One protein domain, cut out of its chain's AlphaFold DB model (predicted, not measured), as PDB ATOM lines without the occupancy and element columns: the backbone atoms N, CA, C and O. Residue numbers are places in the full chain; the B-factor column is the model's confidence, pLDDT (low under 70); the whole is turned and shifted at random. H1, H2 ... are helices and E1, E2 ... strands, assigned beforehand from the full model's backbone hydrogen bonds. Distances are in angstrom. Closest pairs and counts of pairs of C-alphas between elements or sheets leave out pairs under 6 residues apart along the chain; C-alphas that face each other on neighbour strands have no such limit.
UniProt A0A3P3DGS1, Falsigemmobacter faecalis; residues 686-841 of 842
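AT A GLANCE: This is residues 686 to 841 of the 842 residues of a protein of Falsigemmobacter faecalis (UniProt A0A3P3DGS1). A strongly twisted sheet of mostly parallel strands makes the core, with helices on both faces: H3 and H5 cover one face, and H4, joined by a contact with the end of the long helix H1, is on the opposite one. H2 sits by the edge strand E3, and H6 stands beside the strands on the face of H3. The 156 printed residues hold E1 H1 E2 H2 E3 H3 E4 H4 E5 E6 H5 E7 H6, six named helices and seven named strands, class mixed. The sheet, also mixed, runs E3 E2 E1 E4 E7 E5 E6. The whole is compact and rounded, radius of gyration of the C-alphas 14.4 A, spans 41 by 34 by 32 A.

IN THESE COORDINATES: Find C-alpha 702 at (85.121, 95.666, 82.589), where E1, residues 702 to 706, begins. Its sheet also holds E2, 731 to 736, 16.4 A long; E3, 753 to 757; E4, 774 to 778; E7, 828 to 832, 13.4 A; E5, 800 to 804; and E6, 810 to 812. H1, 711 to 725, runs 21.0 A from C-alpha 711 at (101.555, 86.002, 73.637). The other helices are H2, 738 to 747, 14.4 A; H3, 762 to 769; H4, 788 to 794; H5, 816 to 821; and H6, 833 to 839, ending at C-alpha 839 at (104.815, 96.173, 92.236).

HOW THE PARTS SIT: Look first between E1 and E4, parallel at 17 degrees: N 704 and O 776 are 2.8 A apart, within hydrogen-bond range. E2 and E1 are parallel at 21 degrees, with N 733 and O 703 at 2.8 A; E3 and E2 at 30 degrees, with N 734 and O 754 at 2.8 A. E4 and E7 are parallel at 11 degrees, with N 775 and O 828 at 2.8 A; E7 and E5 at 25 degrees, with N 802 and O 829 at 2.8 A. E5 and E6 meet only at a point, C-alphas 804 and 810 facing each other at 4.3 A. E1, H1, E2 and E2, H2, E3 are strand-helix-strand units, parallel neighbour strands with a helix between, each with a right-handed crossover. H3 has a height over the sheet of 7.9 A and runs along the strands, at 9 degrees to E2 on the local plane; its closest C-alphas to E2 are Phe 763 and Thr 735, 6.0 A. H5, on the same face, is over E5, Val 801 and Ala 819 being their closest C-alphas at 6.1 A. H4, on the opposite face, is only just over E7, with 3 of its C-alphas falling on that strand. H6 is over none of the strands, only just, with 2 C-alphas falling on E4. H1 and H2 each only graze the sheet. H1 touches H4 with residues 724 to 725 alone, the closest C-alphas being Ala 724 and Val 789, 5.7 A. H1 touches H2 with residue 711 alone, C-alphas of Pro 711 and Phe 744 at 4.8 A. In all six helices every O i to N i+4 pair is within hydrogen-bond range.

THE WHOLE: The C-alphas of Ala 746 and Asp 814 are the two farthest apart, 41.2 A. The printed part has no cut and no long link. Residues 686 to 701 have no named element. Mean pLDDT of the printed part is 81.1; look for values under 70 at 695 to 697, 759, 795 to 799, 812 to 824 and 838 to 841.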
ATOM      1  N   GLU A 686      96.222  75.916  79.518       72.88
ATOM      2  CA  GLU A 686      97.306  76.126  78.546       72.88
ATOM      3  C   GLU A 686      96.928  75.714  77.122       72.88
ATOM      4  O   GLU A 686      97.390  76.330  76.160       72.88
ATOM      5  N   GLU A 687      96.071  74.705  76.988       77.69
ATOM      6  CA  GLU A 687      95.695  74.103  75.707       77.69
ATOM      7  C   GLU A 687      94.508  74.817  75.043       77.69
ATOM      8  O   GLU A 687      94.258  74.669  73.846       77.69
ATOM      9  N   LEU A 688      93.786  75.648  75.797       74.00
ATOM     10  CA  LEU A 688      92.599  76.335  75.312       74.00
ATOM     11  C   LEU A 688      92.916  77.529  74.402       74.00
ATOM     12  O   LEU A 688      93.657  78.453  74.744       74.00
ATOM     13  N   ALA A 689      92.235  77.573  73.258       76.31
ATOM     14  CA  ALA A 689      92.092  78.792  72.475       76.31
ATOM     15  C   ALA A 689      90.890  79.613  72.998       76.31
ATOM     16  O   ALA A 689      89.759  79.105  72.994       76.31
ATOM     17  N   PRO A 690      91.094  80.861  73.465       78.81
ATOM     18  CA  PRO A 690      89.980  81.756  73.758       78.81
ATOM     19  C   PRO A 690      89.203  82.063  72.466       78.81
ATOM     20  O   PRO A 690      89.802  82.279  71.412       78.81
ATOM     21  N   ARG A 691      87.863  82.055  72.539       80.94
ATOM     22  CA  ARG A 691      87.003  82.519  71.432       80.94
ATOM     23  C   ARG A 691      86.929  84.050  71.455       80.94
ATOM     24  O   ARG A 691      87.386  84.688  72.400       80.94
ATOM     25  N   ALA A 692      86.311  84.622  70.425       83.62
ATOM     26  CA  ALA A 692      85.996  86.041  70.388       83.62
ATOM     27  C   ALA A 692      85.222  86.479  71.644       83.62
ATOM     28  O   ALA A 692      84.252  85.826  72.040       83.62
ATOM     29  N   PHE A 693      85.635  87.594  72.237       84.62
ATOM     30  CA  PHE A 693      84.826  88.300  73.225       84.62
ATOM     31  C   PHE A 693      83.751  89.088  72.472       84.62
ATOM     32  O   PHE A 693      84.013  89.621  71.395       84.62
ATOM     33  N   ARG A 694      82.513  89.118  72.971       71.81
ATOM     34  CA  ARG A 694      81.439  89.890  72.332       71.81
ATOM     35  C   ARG A 694      81.481  91.313  72.910       71.81
ATOM     36  O   ARG A 694      81.247  91.459  74.106       71.81
ATOM     37  N   PRO A 695      81.836  92.348  72.125       62.19
ATOM     38  CA  PRO A 695      81.832  93.718  72.618       62.19
ATOM     39  C   PRO A 695      80.387  94.174  72.830       62.19
ATOM     40  O   PRO A 695      79.561  94.057  71.925       62.19
ATOM     41  N   GLU A 696      80.088  94.696  74.016       64.75
ATOM     42  CA  GLU A 696      78.752  95.163  74.384       64.75
ATOM     43  C   GLU A 696      78.749  96.683  74.592       64.75
ATOM     44  O   GLU A 696      79.759  97.288  74.975       64.75
ATOM     45  N   GLU A 697      77.616  97.327  74.312       64.88
ATOM     46  CA  GLU A 697      77.493  98.776  74.494       64.88
ATOM     47  C   GLU A 697      77.520  99.167  75.981       64.88
ATOM     48  O   GLU A 697      78.121 100.195  76.312       64.88
ATOM     49  N   ALA A 698      76.970  98.319  76.864       76.00
ATOM     50  CA  ALA A 698      76.875  98.530  78.312       76.00
ATOM     51  C   ALA A 698      77.190  97.240  79.117       76.00
ATOM     52  O   ALA A 698      76.265  96.560  79.555       76.00
ATOM     53  N   PRO A 699      78.475  96.885  79.308       83.12
ATOM     54  CA  PRO A 699      78.866  95.663  80.014       83.12
ATOM     55  C   PRO A 699      78.674  95.762  81.538       83.12
ATOM     56  O   PRO A 699      78.940  96.801  82.145       83.12
ATOM     57  N   ASP A 700      78.331  94.639  82.177       84.62
ATOM     58  CA  ASP A 700      78.245  94.522  83.646       84.62
ATOM     59  C   ASP A 700      79.625  94.463  84.331       84.62
ATOM     60  O   ASP A 700      79.755  94.698  85.537       84.62
ATOM     61  N   LEU A 701      80.663  94.109  83.569       90.50
ATOM     62  CA  LEU A 701      82.035  93.946  84.036       90.50
ATOM     63  C   LEU A 701      83.027  94.435  82.976       90.50
ATOM     64  O   LEU A 701      82.998  93.984  81.832       90.50
ATOM     65  N   SER A 702      83.953  95.296  83.387       92.38
ATOM     66  CA  SER A 702      85.121  95.666  82.589       92.38
ATOM     67  C   SER A 702      86.343  94.947  83.135       92.38
ATOM     68  O   SER A 702      86.671  95.066  84.317       92.38
ATOM     69  N   VAL A 703      87.044  94.209  82.283       93.62
ATOM     70  CA  VAL A 703      88.278  93.515  82.653       93.62
ATOM     71  C   VAL A 703      89.461  94.256  82.056       93.62
ATOM     72  O   VAL A 703      89.514  94.462  80.847       93.62
ATOM     73  N   VAL A 704      90.421  94.630  82.894       92.81
ATOM     74  CA  VAL A 704      91.698  95.205  82.470       92.81
ATOM     75  C   VAL A 704      92.783  94.159  82.692       92.81
ATOM     76  O   VAL A 704      93.111  93.818  83.830       92.81
ATOM     77  N   LEU A 705      93.325  93.631  81.598       91.69
ATOM     78  CA  LEU A 705      94.382  92.624  81.598       91.69
ATOM     79  C   LEU A 705      95.696  93.265  81.149       91.69
ATOM     80  O   LEU A 705      95.794  93.758  80.026       91.69
ATOM     81  N   ALA A 706      96.728  93.209  81.988       85.81
ATOM     82  CA  ALA A 706      98.061  93.610  81.553       85.81
ATOM     83  C   ALA A 706      98.642  92.553  80.597       85.81
ATOM     84  O   ALA A 706      98.713  91.370  80.929       85.81
ATOM     85  N   ALA A 707      99.033  92.969  79.392       81.94
ATOM     86  CA  ALA A 707      99.678  92.113  78.410       81.94
ATOM     87  C   ALA A 707     101.047  91.653  78.923       81.94
ATOM     88  O   ALA A 707     101.765  92.388  79.600       81.94
ATOM     89  N   HIS A 708     101.424  90.432  78.563       79.50
ATOM     90  CA  HIS A 708     102.759  89.913  78.803       79.50
ATOM     91  C   HIS A 708     103.546  89.960  77.498       79.50
ATOM     92  O   HIS A 708     103.001  89.638  76.446       79.50
ATOM     93  N   HIS A 709     104.861  90.166  77.575       81.00
ATOM     94  CA  HIS A 709     105.784  90.072  76.429       81.00
ATOM     95  C   HIS A 709     105.846  88.684  75.753       81.00
ATOM     96  O   HIS A 709     106.710  88.421  74.922       81.00
ATOM     97  N   ARG A 710     104.991  87.744  76.166       84.62
ATOM     98  CA  ARG A 710     104.860  86.396  75.609       84.62
ATOM     99  C   ARG A 710     103.378  86.165  75.302       84.62
ATOM    100  O   ARG A 710     102.625  85.964  76.260       84.62
ATOM    101  N   PRO A 711     102.959  86.148  74.023       84.88
ATOM    102  CA  PRO A 711     101.555  86.002  73.637       84.88
ATOM    103  C   PRO A 711     100.838  84.812  74.277       84.88
ATOM    104  O   PRO A 711      99.690  84.928  74.707       84.88
ATOM    105  N   SER A 712     101.539  83.687  74.429       84.75
ATOM    106  CA  SER A 712     101.011  82.478  75.063       84.75
ATOM    107  C   SER A 712     100.563  82.688  76.512       84.75
ATOM    108  O   SER A 712      99.577  82.095  76.934       84.75
ATOM    109  N   VAL A 713     101.228  83.555  77.279       86.56
ATOM    110  CA  VAL A 713     100.856  83.847  78.672       86.56
ATOM    111  C   VAL A 713      99.537  84.620  78.713       86.56
ATOM    112  O   VAL A 713      98.602  84.198  79.388       86.56
ATOM    113  N   THR A 714      99.422  85.680  77.910       88.19
ATOM    114  CA  THR A 714      98.185  86.468  77.778       88.19
ATOM    115  C   THR A 714      97.027  85.621  77.251       88.19
ATOM    116  O   THR A 714      95.920  85.709  77.776       88.19
ATOM    117  N   LYS A 715      97.276  84.735  76.278       88.31
ATOM    118  CA  LYS A 715      96.265  83.808  75.745       88.31
ATOM    119  C   LYS A 715      95.682  82.915  76.840       88.31
ATOM    120  O   LYS A 715      94.468  82.735  76.892       88.31
ATOM    121  N   ARG A 716      96.530  82.386  77.726       87.50
ATOM    122  CA  ARG A 716      96.095  81.537  78.847       87.50
ATOM    123  C   ARG A 716      95.252  82.289  79.862       87.50
ATOM    124  O   ARG A 716      94.214  81.777  80.268       87.50
ATOM    125  N   ALA A 717      95.654  83.506  80.231       88.94
ATOM    126  CA  ALA A 717      94.852  84.348  81.114       88.94
ATOM    127  C   ALA A 717      93.479  84.660  80.500       88.94
ATOM    128  O   ALA A 717      92.464  84.559  81.185       88.94
ATOM    129  N   LEU A 718      93.423  84.951  79.195       90.75
ATOM    130  CA  LEU A 718      92.165  85.160  78.472       90.75
ATOM    131  C   LEU A 718      91.295  83.896  78.425       90.75
ATOM    132  O   LEU A 718      90.082  83.987  78.601       90.75
ATOM    133  N   ALA A 719      91.889  82.717  78.221       89.38
ATOM    134  CA  ALA A 719      91.163  81.449  78.243       89.38
ATOM    135  C   ALA A 719      90.574  81.151  79.633       89.38
ATOM    136  O   ALA A 719      89.384  80.847  79.743       89.38
ATOM    137  N   ALA A 720      91.376  81.301  80.692       90.88
ATOM    138  CA  ALA A 720      90.934  81.133  82.076       90.88
ATOM    139  C   ALA A 720      89.849  82.154  82.454       90.88
ATOM    140  O   ALA A 720      88.841  81.792  83.057       90.88
ATOM    141  N   LEU A 721      90.002  83.413  82.029       91.69
ATOM    142  CA  LEU A 721      88.984  84.449  82.186       91.69
ATOM    143  C   LEU A 721      87.675  84.052  81.499       91.69
ATOM    144  O   LEU A 721      86.616  84.139  82.110       91.69
ATOM    145  N   GLN A 722      87.729  83.587  80.250       88.50
ATOM    146  CA  GLN A 722      86.529  83.209  79.510       88.50
ATOM    147  C   GLN A 722      85.775  82.050  80.184       88.50
ATOM    148  O   GLN A 722      84.545  82.066  80.239       88.50
ATOM    149  N   ILE A 723      86.498  81.070  80.739       90.19
ATOM    150  CA  ILE A 723      85.907  80.016  81.575       90.19
ATOM    151  C   ILE A 723      85.277  80.637  82.822       90.19
ATOM    152  O   ILE A 723      84.130  80.325  83.145       90.19
ATOM    153  N   ALA A 724      85.998  81.527  83.507       91.44
ATOM    154  CA  ALA A 724      85.564  82.098  84.773       91.44
ATOM    155  C   ALA A 724      84.328  83.003  84.655       91.44
ATOM    156  O   ALA A 724      83.506  83.055  85.569       91.44
ATOM    157  N   LEU A 725      84.151  83.666  83.509       88.06
ATOM    158  CA  LEU A 725      82.971  84.477  83.214       88.06
ATOM    159  C   LEU A 725      81.687  83.639  83.118       88.06
ATOM    160  O   LEU A 725      80.621  84.141  83.458       88.06
ATOM    161  N   LYS A 726      81.763  82.370  82.683       82.19
ATOM    162  CA  LYS A 726      80.610  81.451  82.562       82.19
ATOM    163  C   LYS A 726      79.386  82.080  81.869       82.19
ATOM    164  O   LYS A 726      78.269  82.006  82.372       82.19
ATOM    165  N   GLY A 727      79.608  82.741  80.734       71.31
ATOM    166  CA  GLY A 727      78.544  83.414  79.975       71.31
ATOM    167  C   GLY A 727      78.176  84.817  80.472       71.31
ATOM    168  O   GLY A 727      77.381  85.488  79.820       71.31
ATOM    169  N   ARG A 728      78.777  85.304  81.571       79.69
ATOM    170  CA  ARG A 728      78.746  86.730  81.923       79.69
ATOM    171  C   ARG A 728      79.386  87.531  80.793       79.69
ATOM    172  O   ARG A 728      80.518  87.247  80.399       79.69
ATOM    173  N   GLN A 729      78.672  88.543  80.317       77.62
ATOM    174  CA  GLN A 729      79.219  89.490  79.357       77.62
ATOM    175  C   GLN A 729      80.235  90.394  80.056       77.62
ATOM    176  O   GLN A 729      80.016  90.864  81.175       77.62
ATOM    177  N   ALA A 730      81.377  90.593  79.409       88.38
ATOM    178  CA  ALA A 730      82.416  91.481  79.895       88.38
ATOM    179  C   ALA A 730      83.145  92.106  78.712       88.38
ATOM    180  O   ALA A 730      83.496  91.412  77.754       88.38
ATOM    181  N   GLU A 731      83.427  93.404  78.804       91.69
ATOM    182  CA  GLU A 731      84.423  93.999  77.921       91.69
ATOM    183  C   GLU A 731      85.821  93.665  78.443       91.69
ATOM    184  O   GLU A 731      86.076  93.688  79.651       91.69
ATOM    185  N   VAL A 732      86.740  93.355  77.530       92.81
ATOM    186  CA  VAL A 732      88.121  93.020  77.878       92.81
ATOM    187  C   VAL A 732      89.058  94.029  77.236       92.81
ATOM    188  O   VAL A 732      89.162  94.119  76.010       92.81
ATOM    189  N   ILE A 733      89.741  94.786  78.088       92.56
ATOM    190  CA  ILE A 733      90.730  95.792  77.722       92.56
ATOM    191  C   ILE A 733      92.113  95.225  78.037       92.56
ATOM    192  O   ILE A 733      92.432  94.936  79.191       92.56
ATOM    193  N   VAL A 734      92.941  95.056  77.012       91.88
ATOM    194  CA  VAL A 734      94.310  94.553  77.145       91.88
ATOM    195  C   VAL A 734      95.280  95.730  77.086       91.88
ATOM    196  O   VAL A 734      95.277  96.495  76.121       91.88
ATOM    197  N   THR A 735      96.105  95.895  78.120       90.12
ATOM    198  CA  THR A 735      97.048  97.019  78.240       90.12
ATOM    199  C   THR A 735      98.471  96.548  77.996       90.12
ATOM    200  O   THR A 735      98.940  95.653  78.696       90.12
ATOM    201  N   GLY A 736      99.190  97.158  77.059       86.06
ATOM    202  CA  GLY A 736     100.559  96.756  76.734       86.06
ATOM    203  C   GLY A 736     101.245  97.724  75.781       86.06
ATOM    204  O   GLY A 736     100.734  98.808  75.487       86.06
ATOM    205  N   SER A 737     102.416  97.340  75.282       85.00
ATOM    206  CA  SER A 737     103.066  98.066  74.191       85.00
ATOM    207  C   SER A 737     102.447  97.700  72.838       85.00
ATOM    208  O   SER A 737     101.873  96.625  72.670       85.00
ATOM    209  N   SER A 738     102.618  98.560  71.832       84.75
ATOM    210  CA  SER A 738     102.221  98.236  70.451       84.75
ATOM    211  C   SER A 738     102.960  97.008  69.896       84.75
ATOM    212  O   SER A 738     102.451  96.337  69.004       84.75
ATOM    213  N   ALA A 739     104.144  96.685  70.436       84.69
ATOM    214  CA  ALA A 739     104.868  95.463  70.093       84.69
ATOM    215  C   ALA A 739     104.196  94.212  70.683       84.69
ATOM    216  O   ALA A 739     104.111  93.197  69.996       84.69
ATOM    217  N   ASP A 740     103.681  94.295  71.915       84.50
ATOM    218  CA  ASP A 740     102.934  93.195  72.538       84.50
ATOM    219  C   ASP A 740     101.637  92.909  71.764       84.50
ATOM    220  O   ASP A 740     101.319  91.750  71.504       84.50
ATOM    221  N   GLU A 741     100.926  93.959  71.336       87.50
ATOM    222  CA  GLU A 741      99.728  93.840  70.494       87.50
ATOM    223  C   GLU A 741     100.044  93.158  69.159       87.50
ATOM    224  O   GLU A 741      99.410  92.163  68.808       87.50
ATOM    225  N   ALA A 742     101.054  93.643  68.434       85.81
ATOM    226  CA  ALA A 742     101.435  93.072  67.146       85.81
ATOM    227  C   ALA A 742     101.853  91.595  67.265       85.81
ATOM    228  O   ALA A 742     101.427  90.769  66.457       85.81
ATOM    229  N   ALA A 743     102.641  91.247  68.290       86.44
ATOM    230  CA  ALA A 743     103.053  89.868  68.546       86.44
ATOM    231  C   ALA A 743     101.856  88.969  68.894       86.44
ATOM    232  O   ALA A 743     101.737  87.861  68.371       86.44
ATOM    233  N   PHE A 744     100.933  89.450  69.733       87.25
ATOM    234  CA  PHE A 744      99.742  88.689  70.099       87.25
ATOM    235  C   PHE A 744      98.809  88.460  68.911       87.25
ATOM    236  O   PHE A 744      98.353  87.339  68.707       87.25
ATOM    237  N   GLN A 745      98.551  89.486  68.099       86.00
ATOM    238  CA  GLN A 745      97.687  89.358  66.923       86.00
ATOM    239  C   GLN A 745      98.281  88.428  65.857       86.00
ATOM    240  O   GLN A 745      97.533  87.747  65.159       86.00
ATOM    241  N   ALA A 746      99.611  88.359  65.747       86.06
ATOM    242  CA  ALA A 746     100.285  87.441  64.832       86.06
ATOM    243  C   ALA A 746     100.207  85.973  65.293       86.06
ATOM    244  O   ALA A 746     100.010  85.081  64.470       86.06
ATOM    245  N   GLU A 747     100.364  85.710  66.594       84.19
ATOM    246  CA  GLU A 747     100.439  84.344  67.135       84.19
ATOM    247  C   GLU A 747      99.096  83.786  67.625       84.19
ATOM    248  O   GLU A 747      98.912  82.572  67.719       84.19
ATOM    249  N   SER A 748      98.172  84.642  68.052       81.62
ATOM    250  CA  SER A 748      96.954  84.255  68.771       81.62
ATOM    251  C   SER A 748      95.843  85.299  68.606       81.62
ATOM    252  O   SER A 748      95.388  85.860  69.602       81.62
ATOM    253  N   PRO A 749      95.376  85.573  67.377       83.19
ATOM    254  CA  PRO A 749      94.330  86.562  67.153       83.19
ATOM    255  C   PRO A 749      93.038  86.165  67.878       83.19
ATOM    256  O   PRO A 749      92.515  85.063  67.704       83.19
ATOM    257  N   VAL A 750      92.507  87.087  68.682       86.88
ATOM    258  CA  VAL A 750      91.224  86.943  69.381       86.88
ATOM    259  C   VAL A 750      90.395  88.185  69.090       86.88
ATOM    260  O   VAL A 750      90.795  89.303  69.417       86.88
ATOM    261  N   ALA A 751      89.239  87.996  68.457       87.50
ATOM    262  CA  ALA A 751      88.344  89.102  68.145       87.50
ATOM    263  C   ALA A 751      87.656  89.659  69.408       87.50
ATOM    264  O   ALA A 751      87.472  88.952  70.400       87.50
ATOM    265  N   GLY A 752      87.270  90.936  69.354       87.38
ATOM    266  CA  GLY A 752      86.518  91.605  70.423       87.38
ATOM    267  C   GLY A 752      87.327  92.036  71.647       87.38
ATOM    268  O   GLY A 752      86.742  92.447  72.644       87.38
ATOM    269  N   LEU A 753      88.659  91.976  71.578       90.06
ATOM    270  CA  LEU A 753      89.542  92.604  72.561       90.06
ATOM    271  C   LEU A 753      89.741  94.090  72.239       90.06
ATOM    272  O   LEU A 753      89.936  94.459  71.079       90.06
ATOM    273  N   HIS A 754      89.772  94.936  73.265       90.31
ATOM    274  CA  HIS A 754      90.176  96.335  73.137       90.31
ATOM    275  C   HIS A 754      91.629  96.505  73.574       90.31
ATOM    276  O   HIS A 754      91.937  96.413  74.758       90.31
ATOM    277  N   TRP A 755      92.527  96.785  72.634       90.44
ATOM    278  CA  TRP A 755      93.922  97.070  72.955       90.44
ATOM    279  C   TRP A 755      94.094  98.544  73.317       90.44
ATOM    280  O   TRP A 755      93.703  99.432  72.559       90.44
ATOM    281  N   GLN A 756      94.665  98.804  74.491       90.31
ATOM    282  CA  GLN A 756      95.103 100.132  74.903       90.31
ATOM    283  C   GLN A 756      96.629 100.169  74.848       90.31
ATOM    284  O   GLN A 756      97.313  99.762  75.791       90.31
ATOM    285  N   THR A 757      97.145 100.647  73.715       84.12
ATOM    286  CA  THR A 757      98.579 100.811  73.469       84.12
ATOM    287  C   THR A 757      98.946 102.297  73.387       84.12
ATOM    288  O   THR A 757      98.191 103.121  72.870       84.12
ATOM    289  N   GLY A 758     100.101 102.664  73.950       71.88
ATOM    290  CA  GLY A 758     100.606 104.046  73.949       71.88
ATOM    291  C   GLY A 758     100.055 104.967  75.053       71.88
ATOM    292  O   GLY A 758      99.144 104.614  75.800       71.88
ATOM    293  N   GLY A 759     100.648 106.164  75.159       68.12
ATOM    294  CA  GLY A 759     100.442 107.113  76.267       68.12
ATOM    295  C   GLY A 759     101.485 106.966  77.385       68.12
ATOM    296  O   GLY A 759     102.177 105.955  77.462       68.12
ATOM    297  N   ALA A 760     101.625 107.988  78.239       71.75
ATOM    298  CA  ALA A 760     102.542 107.940  79.388       71.75
ATOM    299  C   ALA A 760     102.075 106.950  80.475       71.75
ATOM    300  O   ALA A 760     102.903 106.420  81.209       71.75
ATOM    301  N   ASP A 761     100.763 106.689  80.534       76.88
ATOM    302  CA  ASP A 761     100.125 105.714  81.421       76.88
ATOM    303  C   ASP A 761      99.011 104.945  80.671       76.88
ATOM    304  O   ASP A 761      97.832 105.311  80.730       76.88
ATOM    305  N   PRO A 762      99.364 103.889  79.914       77.94
ATOM    306  CA  PRO A 762      98.389 103.058  79.206       77.94
ATOM    307  C   PRO A 762      97.382 102.374  80.142       77.94
ATOM    308  O   PRO A 762      96.250 102.102  79.740       77.94
ATOM    309  N   PHE A 763      97.775 102.104  81.391       80.56
ATOM    310  CA  PHE A 763      96.933 101.428  82.371       80.56
ATOM    311  C   PHE A 763      95.843 102.364  82.907       80.56
ATOM    312  O   PHE A 763      94.665 102.011  82.887       80.56
ATOM    313  N   GLY A 764      96.198 103.593  83.287       81.31
ATOM    314  CA  GLY A 764      95.235 104.631  83.660       81.31
ATOM    315  C   GLY A 764      94.253 104.963  82.533       81.31
ATOM    316  O   GLY A 764      93.055 105.106  82.776       81.31
ATOM    317  N   LEU A 765      94.719 104.993  81.279       85.31
ATOM    318  CA  LEU A 765      93.842 105.172  80.114       85.31
ATOM    319  C   LEU A 765      92.845 104.016  79.945       85.31
ATOM    320  O   LEU A 765      91.680 104.253  79.623       85.31
ATOM    321  N   ALA A 766      93.265 102.777  80.202       87.88
ATOM    322  CA  ALA A 766      92.368 101.623  80.176       87.88
ATOM    323  C   ALA A 766      91.302 101.687  81.282       87.88
ATOM    324  O   ALA A 766      90.132 101.405  81.021       87.88
ATOM    325  N   LEU A 767      91.670 102.132  82.488       86.25
ATOM    326  CA  LEU A 767      90.729 102.348  83.596       86.25
ATOM    327  C   LEU A 767      89.709 103.458  83.302       86.25
ATOM    328  O   LEU A 767      88.540 103.350  83.684       86.25
ATOM    329  N   ALA A 768      90.139 104.528  82.630       84.31
ATOM    330  CA  ALA A 768      89.259 105.614  82.201       84.31
ATOM    331  C   ALA A 768      88.297 105.176  81.085       84.31
ATOM    332  O   ALA A 768      87.183 105.687  80.998       84.31
ATOM    333  N   ARG A 769      88.714 104.223  80.245       86.19
ATOM    334  CA  ARG A 769      87.902 103.658  79.159       86.19
ATOM    335  C   ARG A 769      86.846 102.664  79.644       86.19
ATOM    336  O   ARG A 769      85.821 102.526  78.983       86.19
ATOM    337  N   ALA A 770      87.110 101.969  80.749       88.62
ATOM    338  CA  ALA A 770      86.212 100.967  81.313       88.62
ATOM    339  C   ALA A 770      84.816 101.547  81.600       88.62
ATOM    340  O   ALA A 770      84.677 102.507  82.367       88.62
ATOM    341  N   LYS A 771      83.790 100.945  80.997       86.69
ATOM    342  CA  LYS A 771      82.397 101.406  81.017       86.69
ATOM    343  C   LYS A 771      81.575 100.840  82.172       86.69
ATOM    344  O   LYS A 771      80.585 101.452  82.559       86.69
ATOM    345  N   ALA A 772      81.947  99.676  82.703       86.94
ATOM    346  CA  ALA A 772      81.158  98.983  83.711       86.94
ATOM    347  C   ALA A 772      81.309  99.606  85.105       86.94
ATOM    348  O   ALA A 772      82.365 100.124  85.482       86.94
ATOM    349  N   GLY A 773      80.262  99.458  85.923       85.94
ATOM    350  CA  GLY A 773      80.303  99.807  87.347       85.94
ATOM    351  C   GLY A 773      81.220  98.897  88.177       85.94
ATOM    352  O   GLY A 773      81.625  99.280  89.274       85.94
ATOM    353  N   SER A 774      81.571  97.715  87.656       89.44
ATOM    354  CA  SER A 774      82.525  96.780  88.265       89.44
ATOM    355  C   SER A 774      83.749  96.582  87.370       89.44
ATOM    356  O   SER A 774      83.612  96.280  86.186       89.44
ATOM    357  N   LEU A 775      84.946  96.707  87.943       90.56
ATOM    358  CA  LEU A 775      86.227  96.542  87.259       90.56
ATOM    359  C   LEU A 775      87.012  95.368  87.844       90.56
ATOM    360  O   LEU A 775      87.114  95.233  89.061       90.56
ATOM    361  N   LEU A 776      87.627  94.568  86.978       91.88
ATOM    362  CA  LEU A 776      88.510  93.463  87.341       91.88
ATOM    363  C   LEU A 776      89.901  93.692  86.747       91.88
ATOM    364  O   LEU A 776      90.061  93.680  85.530       91.88
ATOM    365  N   LEU A 777      90.907  93.887  87.600       91.31
ATOM    366  CA  LEU A 777      92.304  94.051  87.194       91.31
ATOM    367  C   LEU A 777      93.026  92.712  87.320       91.31
ATOM    368  O   LEU A 777      93.079  92.158  88.420       91.31
ATOM    369  N   LEU A 778      93.587  92.216  86.218       91.50
ATOM    370  CA  LEU A 778      94.231  90.903  86.145       91.50
ATOM    371  C   LEU A 778      95.700  90.993  85.756       91.50
ATOM    372  O   LEU A 778      96.068  91.694  84.806       91.50
ATOM    373  N   ALA A 779      96.533  90.226  86.461       88.00
ATOM    374  CA  ALA A 779      97.892  89.968  86.024       88.00
ATOM    375  C   ALA A 779      97.896  88.982  84.842       88.00
ATOM    376  O   ALA A 779      97.073  88.063  84.792       88.00
ATOM    377  N   PRO A 780      98.857  89.113  83.914       82.31
ATOM    378  CA  PRO A 780      98.957  88.225  82.763       82.31
ATOM    379  C   PRO A 780      99.196  86.759  83.124       82.31
ATOM    380  O   PRO A 780      98.887  85.879  82.330       82.31
ATOM    381  N   GLU A 781      99.812  86.475  84.271       84.75
ATOM    382  CA  GLU A 781     100.137  85.105  84.679       84.75
ATOM    383  C   GLU A 781      99.048  84.450  85.528       84.75
ATOM    384  O   GLU A 781      99.179  83.277  85.881       84.75
ATOM    385  N   THR A 782      97.992  85.188  85.866       86.19
ATOM    386  CA  THR A 782      96.929  84.679  86.724       86.19
ATOM    387  C   THR A 782      96.023  83.740  85.953       86.19
ATOM    388  O   THR A 782      95.407  84.093  84.946       86.19
ATOM    389  N   ILE A 783      95.925  82.519  86.467       88.25
ATOM    390  CA  ILE A 783      95.010  81.494  85.980       88.25
ATOM    391  C   ILE A 783      93.804  81.505  86.915       88.25
ATOM    392  O   ILE A 783      93.802  80.839  87.948       88.25
ATOM    393  N   LEU A 784      92.791  82.299  86.563       91.81
ATOM    394  CA  LEU A 784      91.552  82.375  87.334       91.81
ATOM    395  C   LEU A 784      90.858  81.021  87.363       91.81
ATOM    396  O   LEU A 784      90.524  80.473  86.309       91.81
ATOM    397  N   MET A 785      90.591  80.514  88.561       93.12
ATOM    398  CA  MET A 785      89.788  79.309  88.739       93.12
ATOM    399  C   MET A 785      88.365  79.521  88.198       93.12
ATOM    400  O   MET A 785      87.865  80.647  88.235       93.12
ATOM    401  N   PRO A 786      87.670  78.463  87.734       92.88
ATOM    402  CA  PRO A 786      86.371  78.600  87.079       92.88
ATOM    403  C   PRO A 786      85.357  79.429  87.883       92.88
ATOM    404  O   PRO A 786      84.787  80.379  87.366       92.88
ATOM    405  N   GLY A 787      85.166  79.174  89.177       90.06
ATOM    406  CA  GLY A 787      84.211  79.939  89.985       90.06
ATOM    407  C   GLY A 787      84.707  81.304  90.480       90.06
ATOM    408  O   GLY A 787      83.990  81.945  91.246       90.06
ATOM    409  N   ALA A 788      85.914  81.750  90.107       91.50
ATOM    410  CA  ALA A 788      86.558  82.913  90.722       91.50
ATOM    411  C   ALA A 788      85.744  84.194  90.536       91.50
ATOM    412  O   ALA A 788      85.425  84.861  91.516       91.50
ATOM    413  N   VAL A 789      85.329  84.498  89.300       90.94
ATOM    414  CA  VAL A 789      84.518  85.695  89.028       90.94
ATOM    415  C   VAL A 789      83.187  85.614  89.770       90.94
ATOM    416  O   VAL A 789      82.805  86.580  90.411       90.94
ATOM    417  N   ALA A 790      82.501  84.469  89.774       88.19
ATOM    418  CA  ALA A 790      81.240  84.332  90.508       88.19
ATOM    419  C   ALA A 790      81.399  84.662  92.007       88.19
ATOM    420  O   ALA A 790      80.629  85.460  92.536       88.19
ATOM    421  N   ARG A 791      82.445  84.140  92.664       87.62
ATOM    422  CA  ARG A 791      82.739  84.394  94.088       87.62
ATOM    423  C   ARG A 791      83.025  85.863  94.401       87.62
ATOM    424  O   ARG A 791      82.644  86.340  95.469       87.62
ATOM    425  N   LEU A 792      83.633  86.599  93.469       86.50
ATOM    426  CA  LEU A 792      83.844  88.042  93.622       86.50
ATOM    427  C   LEU A 792      82.521  88.809  93.735       86.50
ATOM    428  O   LEU A 792      82.446  89.782  94.483       86.50
ATOM    429  N   PHE A 793      81.477  88.348  93.044       83.12
ATOM    430  CA  PHE A 793      80.150  88.968  93.042       83.12
ATOM    431  C   PHE A 793      79.188  88.393  94.096       83.12
ATOM    432  O   PHE A 793      78.177  89.027  94.374       83.12
ATOM    433  N   GLU A 794      79.495  87.250  94.720       77.56
ATOM    434  CA  GLU A 794      78.680  86.675  95.808       77.56
ATOM    435  C   GLU A 794      78.671  87.545  97.076       77.56
ATOM    436  O   GLU A 794      77.709  87.510  97.842       77.56
ATOM    437  N   LYS A 795      79.718  88.344  97.317       64.50
ATOM    438  CA  LYS A 795      79.717  89.325  98.411       64.50
ATOM    439  C   LYS A 795      78.973  90.586  97.972       64.50
ATOM    440  O   LYS A 795      79.423  91.268  97.047       64.50
ATOM    441  N   GLU A 796      77.882  90.924  98.656       52.69
ATOM    442  CA  GLU A 796      77.299  92.266  98.579       52.69
ATOM    443  C   GLU A 796      78.335  93.289  99.058       52.69
ATOM    444  O   GLU A 796      78.945  93.144 100.118       52.69
ATOM    445  N   GLY A 797      78.575  94.307  98.242       58.06
ATOM    446  CA  GLY A 797      79.512  95.374  98.546       58.06
ATOM    447  C   GLY A 797      79.278  96.533  97.595       58.06
ATOM    448  O   GLY A 797      79.169  96.319  96.385       58.06
ATOM    449  N   GLY A 798      79.159  97.735  98.157       63.66
ATOM    450  CA  GLY A 798      79.100  98.981  97.398       63.66
ATOM    451  C   GLY A 798      80.446  99.326  96.739       63.66
ATOM    452  O   GLY A 798      81.319  98.461  96.615       63.66
ATOM    453  N   PRO A 799      80.636 100.588  96.326       68.12
ATOM    454  CA  PRO A 799      81.908 101.073  95.794       68.12
ATOM    455  C   PRO A 799      83.076 100.741  96.733       68.12
ATOM    456  O   PRO A 799      82.948 100.858  97.952       68.12
ATOM    457  N   GLY A 800      84.217 100.317  96.184       76.00
ATOM    458  CA  GLY A 800      85.374  99.930  96.995       76.00
ATOM    459  C   GLY A 800      86.342  98.979  96.298       76.00
ATOM    460  O   GLY A 800      86.085  98.507  95.192       76.00
ATOM    461  N   VAL A 801      87.466  98.692  96.959       82.38
ATOM    462  CA  VAL A 801      88.556  97.861  96.425       82.38
ATOM    463  C   VAL A 801      88.620  96.530  97.164       82.38
ATOM    464  O   VAL A 801      88.760  96.495  98.384       82.38
ATOM    465  N   THR A 802      88.567  95.428  96.423       85.31
ATOM    466  CA  THR A 802      88.745  94.065  96.930       85.31
ATOM    467  C   THR A 802      89.969  93.440  96.282       85.31
ATOM    468  O   THR A 802      90.025  93.317  95.061       85.31
ATOM    469  N   VAL A 803      90.938  93.010  97.088       86.44
ATOM    470  CA  VAL A 803      92.096  92.254  96.590       86.44
ATOM    471  C   VAL A 803      91.803  90.772  96.681       86.44
ATOM    472  O   VAL A 803      91.385  90.315  97.746       86.44
ATOM    473  N   PHE A 804      92.038  90.028  95.603       89.31
ATOM    474  CA  PHE A 804      91.659  88.621  95.505       89.31
ATOM    475  C   PHE A 804      92.799  87.722  95.000       89.31
ATOM    476  O   PHE A 804      93.719  88.198  94.338       89.31
ATOM    477  N   ASP A 805      92.752  86.434  95.350       88.00
ATOM    478  CA  ASP A 805      93.664  85.394  94.849       88.00
ATOM    479  C   ASP A 805      93.168  84.740  93.542       88.00
ATOM    480  O   ASP A 805      92.112  85.065  93.017       88.00
ATOM    481  N   ASP A 806      93.894  83.773  92.995       85.06
ATOM    482  CA  ASP A 806      93.487  83.013  91.799       85.06
ATOM    483  C   ASP A 806      92.138  82.274  91.937       85.06
ATOM    484  O   ASP A 806      91.468  81.994  90.935       85.06
ATOM    485  N   HIS A 807      91.692  82.008  93.165       84.19
ATOM    486  CA  HIS A 807      90.378  81.454  93.460       84.19
ATOM    487  C   HIS A 807      89.267  82.511  93.514       84.19
ATOM    488  O   HIS A 807      88.103  82.126  93.631       84.19
ATOM    489  N   GLY A 808      89.548  83.811  93.405       78.44
ATOM    490  CA  GLY A 808      88.537  84.860  93.588       78.44
ATOM    491  C   GLY A 808      88.170  85.090  95.057       78.44
ATOM    492  O   GLY A 808      87.117  85.658  95.347       78.44
ATOM    493  N   ILE A 809      88.995  84.622  95.997       81.88
ATOM    494  CA  ILE A 809      88.794  84.808  97.434       81.88
ATOM    495  C   ILE A 809      89.474  86.109  97.852       81.88
ATOM    496  O   ILE A 809      90.629  86.359  97.524       81.88
ATOM    497  N   ALA A 810      88.755  86.950  98.598       80.56
ATOM    498  CA  ALA A 810      89.309  88.197  99.116       80.56
ATOM    499  C   ALA A 810      90.421  87.923 100.151       80.56
ATOM    500  O   ALA A 810      90.169  87.252 101.151       80.56
ATOM    501  N   VAL A 811      91.619  88.479  99.937       78.00
ATOM    502  CA  VAL A 811      92.828  88.208 100.745       78.00
ATOM    503  C   VAL A 811      93.344  89.406 101.549       78.00
ATOM    504  O   VAL A 811      94.180  89.225 102.431       78.00
ATOM    505  N   MET A 812      92.869  90.629 101.287       66.69
ATOM    506  CA  MET A 812      93.244  91.832 102.048       66.69
ATOM    507  C   MET A 812      92.057  92.788 102.195       66.69
ATOM    508  O   MET A 812      91.262  92.928 101.267       66.69
ATOM    509  N   SER A 813      91.962  93.460 103.347       52.38
ATOM    510  CA  SER A 813      90.822  94.316 103.711       52.38
ATOM    511  C   SER A 813      91.177  95.769 104.065       52.38
ATOM    512  O   SER A 813      90.329  96.465 104.607       52.38
ATOM    513  N   ASP A 814      92.384  96.255 103.754       53.25
ATOM    514  CA  ASP A 814      92.748  97.665 103.981       53.25
ATOM    515  C   ASP A 814      93.528  98.237 102.787       53.25
ATOM    516  O   ASP A 814      94.757  98.182 102.717       53.25
ATOM    517  N   VAL A 815      92.780  98.680 101.773       63.09
ATOM    518  CA  VAL A 815      93.312  99.131 100.471       63.09
ATOM    519  C   VAL A 815      92.673 100.451 100.020       63.09
ATOM    520  O   VAL A 815      92.706 100.806  98.845       63.09
ATOM    521  N   SER A 816      92.104 101.204 100.959       59.50
ATOM    522  CA  SER A 816      91.470 102.513 100.743       59.50
ATOM    523  C   SER A 816      92.408 103.504 100.039       59.50
ATOM    524  O   SER A 816      92.012 104.144  99.072       59.50
ATOM    525  N   ALA A 817      93.697 103.509 100.394       61.09
ATOM    526  CA  ALA A 817      94.714 104.319  99.717       61.09
ATOM    527  C   ALA A 817      94.930 103.964  98.227       61.09
ATOM    528  O   ALA A 817      95.429 104.788  97.462       61.09
ATOM    529  N   LEU A 818      94.592 102.743  97.794       66.56
ATOM    530  CA  LEU A 818      94.644 102.345  96.381       66.56
ATOM    531  C   LEU A 818      93.405 102.828  95.619       66.56
ATOM    532  O   LEU A 818      93.525 103.173  94.447       66.56
ATOM    533  N   ALA A 819      92.247 102.895  96.284       64.12
ATOM    534  CA  ALA A 819      91.014 103.432  95.707       64.12
ATOM    535  C   ALA A 819      91.202 104.895  95.276       64.12
ATOM    536  O   ALA A 819      90.901 105.249  94.135       64.12
ATOM    537  N   ASP A 820      91.798 105.703  96.157       65.38
ATOM    538  CA  ASP A 820      92.082 107.118  95.899       65.38
ATOM    539  C   ASP A 820      93.114 107.297  94.775       65.38
ATOM    540  O   ASP A 820      92.950 108.145  93.900       65.38
ATOM    541  N   ARG A 821      94.165 106.464  94.752       66.19
ATOM    542  CA  ARG A 821      95.225 106.528  93.725       66.19
ATOM    543  C   ARG A 821      94.749 106.126  92.331       66.19
ATOM    544  O   ARG A 821      95.287 106.636  91.356       66.19
ATOM    545  N   LEU A 822      93.783 105.217  92.233       67.88
ATOM    546  CA  LEU A 822      93.249 104.739  90.955       67.88
ATOM    547  C   LEU A 822      92.056 105.569  90.451       67.88
ATOM    548  O   LEU A 822      91.523 105.257  89.388       67.88
ATOM    549  N   ALA A 823      91.636 106.606  91.193       65.56
ATOM    550  CA  ALA A 823      90.542 107.516  90.834       65.56
ATOM    551  C   ALA A 823      89.270 106.781  90.359       65.56
ATOM    552  O   ALA A 823      88.610 107.175  89.395       65.56
ATOM    553  N   VAL A 824      88.937 105.666  91.014       66.06
ATOM    554  CA  VAL A 824      87.923 104.725  90.507       66.06
ATOM    555  C   VAL A 824      86.491 105.261  90.668       66.06
ATOM    556  O   VAL A 824      85.587 104.781  89.984       66.06
ATOM    557  N   GLY A 825      86.290 106.287  91.504       72.81
ATOM    558  CA  GLY A 825      84.983 106.888  91.789       72.81
ATOM    559  C   GLY A 825      84.058 105.919  92.528       72.81
ATOM    560  O   GLY A 825      84.515 105.148  93.368       72.81
ATOM    561  N   ASP A 826      82.776 105.907  92.160       76.25
ATOM    562  CA  ASP A 826      81.744 105.038  92.756       76.25
ATOM    563  C   ASP A 826      81.747 103.598  92.197       76.25
ATOM    564  O   ASP A 826      80.754 102.875  92.278       76.25
ATOM    565  N   ARG A 827      82.854 103.158  91.591       83.12
ATOM    566  CA  ARG A 827      82.959 101.833  90.969       83.12
ATOM    567  C   ARG A 827      83.468 100.789  91.963       83.12
ATOM    568  O   ARG A 827      84.227 101.079  92.889       83.12
ATOM    569  N   ARG A 828      83.071  99.537  91.747       86.56
ATOM    570  CA  ARG A 828      83.580  98.376  92.485       86.56
ATOM    571  C   ARG A 828      84.828  97.846  91.787       86.56
ATOM    572  O   ARG A 828      84.765  97.484  90.618       86.56
ATOM    573  N   LEU A 829      85.955  97.788  92.487       87.38
ATOM    574  CA  LEU A 829      87.236  97.357  91.934       87.38
ATOM    575  C   LEU A 829      87.689  96.031  92.549       87.38
ATOM    576  O   LEU A 829      87.841  95.916  93.763       87.38
ATOM    577  N   PHE A 830      87.991  95.058  91.700       89.44
ATOM    578  CA  PHE A 830      88.645  93.808  92.060       89.44
ATOM    579  C   PHE A 830      90.085  93.831  91.554       89.44
ATOM    580  O   PHE A 830      90.319  93.989  90.358       89.44
ATOM    581  N   VAL A 831      91.053  93.675  92.456       88.50
ATOM    582  CA  VAL A 831      92.483  93.724  92.134       88.50
ATOM    583  C   VAL A 831      93.124  92.379  92.417       88.50
ATOM    584  O   VAL A 831      93.129  91.905  93.552       88.50
ATOM    585  N   ASP A 832      93.694  91.781  91.385       89.12
ATOM    586  CA  ASP A 832      94.463  90.554  91.512       89.12
ATOM    587  C   ASP A 832      95.679  90.763  92.432       89.12
ATOM    588  O   ASP A 832      96.489  91.680  92.248       89.12
ATOM    589  N   GLN A 833      95.825  89.901  93.436       86.75
ATOM    590  CA  GLN A 833      96.939  89.937  94.377       86.75
ATOM    591  C   GLN A 833      98.302  89.849  93.669       86.75
ATOM    592  O   GLN A 833      99.268  90.463  94.134       86.75
ATOM    593  N   ALA A 834      98.400  89.138  92.544       84.12
ATOM    594  CA  ALA A 834      99.638  89.013  91.779       84.12
ATOM    595  C   ALA A 834     100.122  90.365  91.224       84.12
ATOM    596  O   ALA A 834     101.331  90.619  91.214       84.12
ATOM    597  N   LEU A 835      99.202  91.267  90.850       81.44
ATOM    598  CA  LEU A 835      99.540  92.639  90.441       81.44
ATOM    599  C   LEU A 835     100.165  93.423  91.603       81.44
ATOM    600  O   LEU A 835     101.166  94.120  91.429       81.44
ATOM    601  N   LEU A 836      99.620  93.276  92.814       75.38
ATOM    602  CA  LEU A 836     100.132  93.963  94.003       75.38
ATOM    603  C   LEU A 836     101.506  93.449  94.432       75.38
ATOM    604  O   LEU A 836     102.369  94.245  94.805       75.38
ATOM    605  N   GLN A 837     101.728  92.136  94.353       71.50
ATOM    606  CA  GLN A 837     102.998  91.514  94.734       71.50
ATOM    607  C   GLN A 837     104.147  91.867  93.780       71.50
ATOM    608  O   GLN A 837     105.293  91.956  94.224       71.50
ATOM    609  N   LYS A 838     103.861  92.086  92.490       64.69
ATOM    610  CA  LYS A 838     104.874  92.415  91.472       64.69
ATOM    611  C   LYS A 838     105.195  93.907  91.349       64.69
ATOM    612  O   LYS A 838     106.176  94.246  90.697       64.69
ATOM    613  N   GLY A 839     104.453  94.771  92.044       55.66
ATOM    614  CA  GLY A 839     104.815  96.173  92.236       55.66
ATOM    615  C   GLY A 839     103.844  97.169  91.611       55.66
ATOM    616  O   GLY A 839     104.190  97.849  90.661       55.66
ATOM    617  N   LEU A 840     102.706  97.389  92.273       46.06
ATOM    618  CA  LEU A 840     101.857  98.592  92.145       46.06
ATOM    619  C   LEU A 840     102.490  99.838  92.835       46.06
ATOM    620  O   LEU A 840     101.810 100.667  93.452       46.06
ATOM    621  N   ARG A 841     103.830  99.927  92.832       36.84
ATOM    622  CA  ARG A 841     104.598 101.054  93.401       36.84
ATOM    623  C   ARG A 841     105.086 102.047  92.345       36.84
ATOM    624  O   ARG A 841     105.259 103.206  92.712       36.84
TER     625      ARG A 841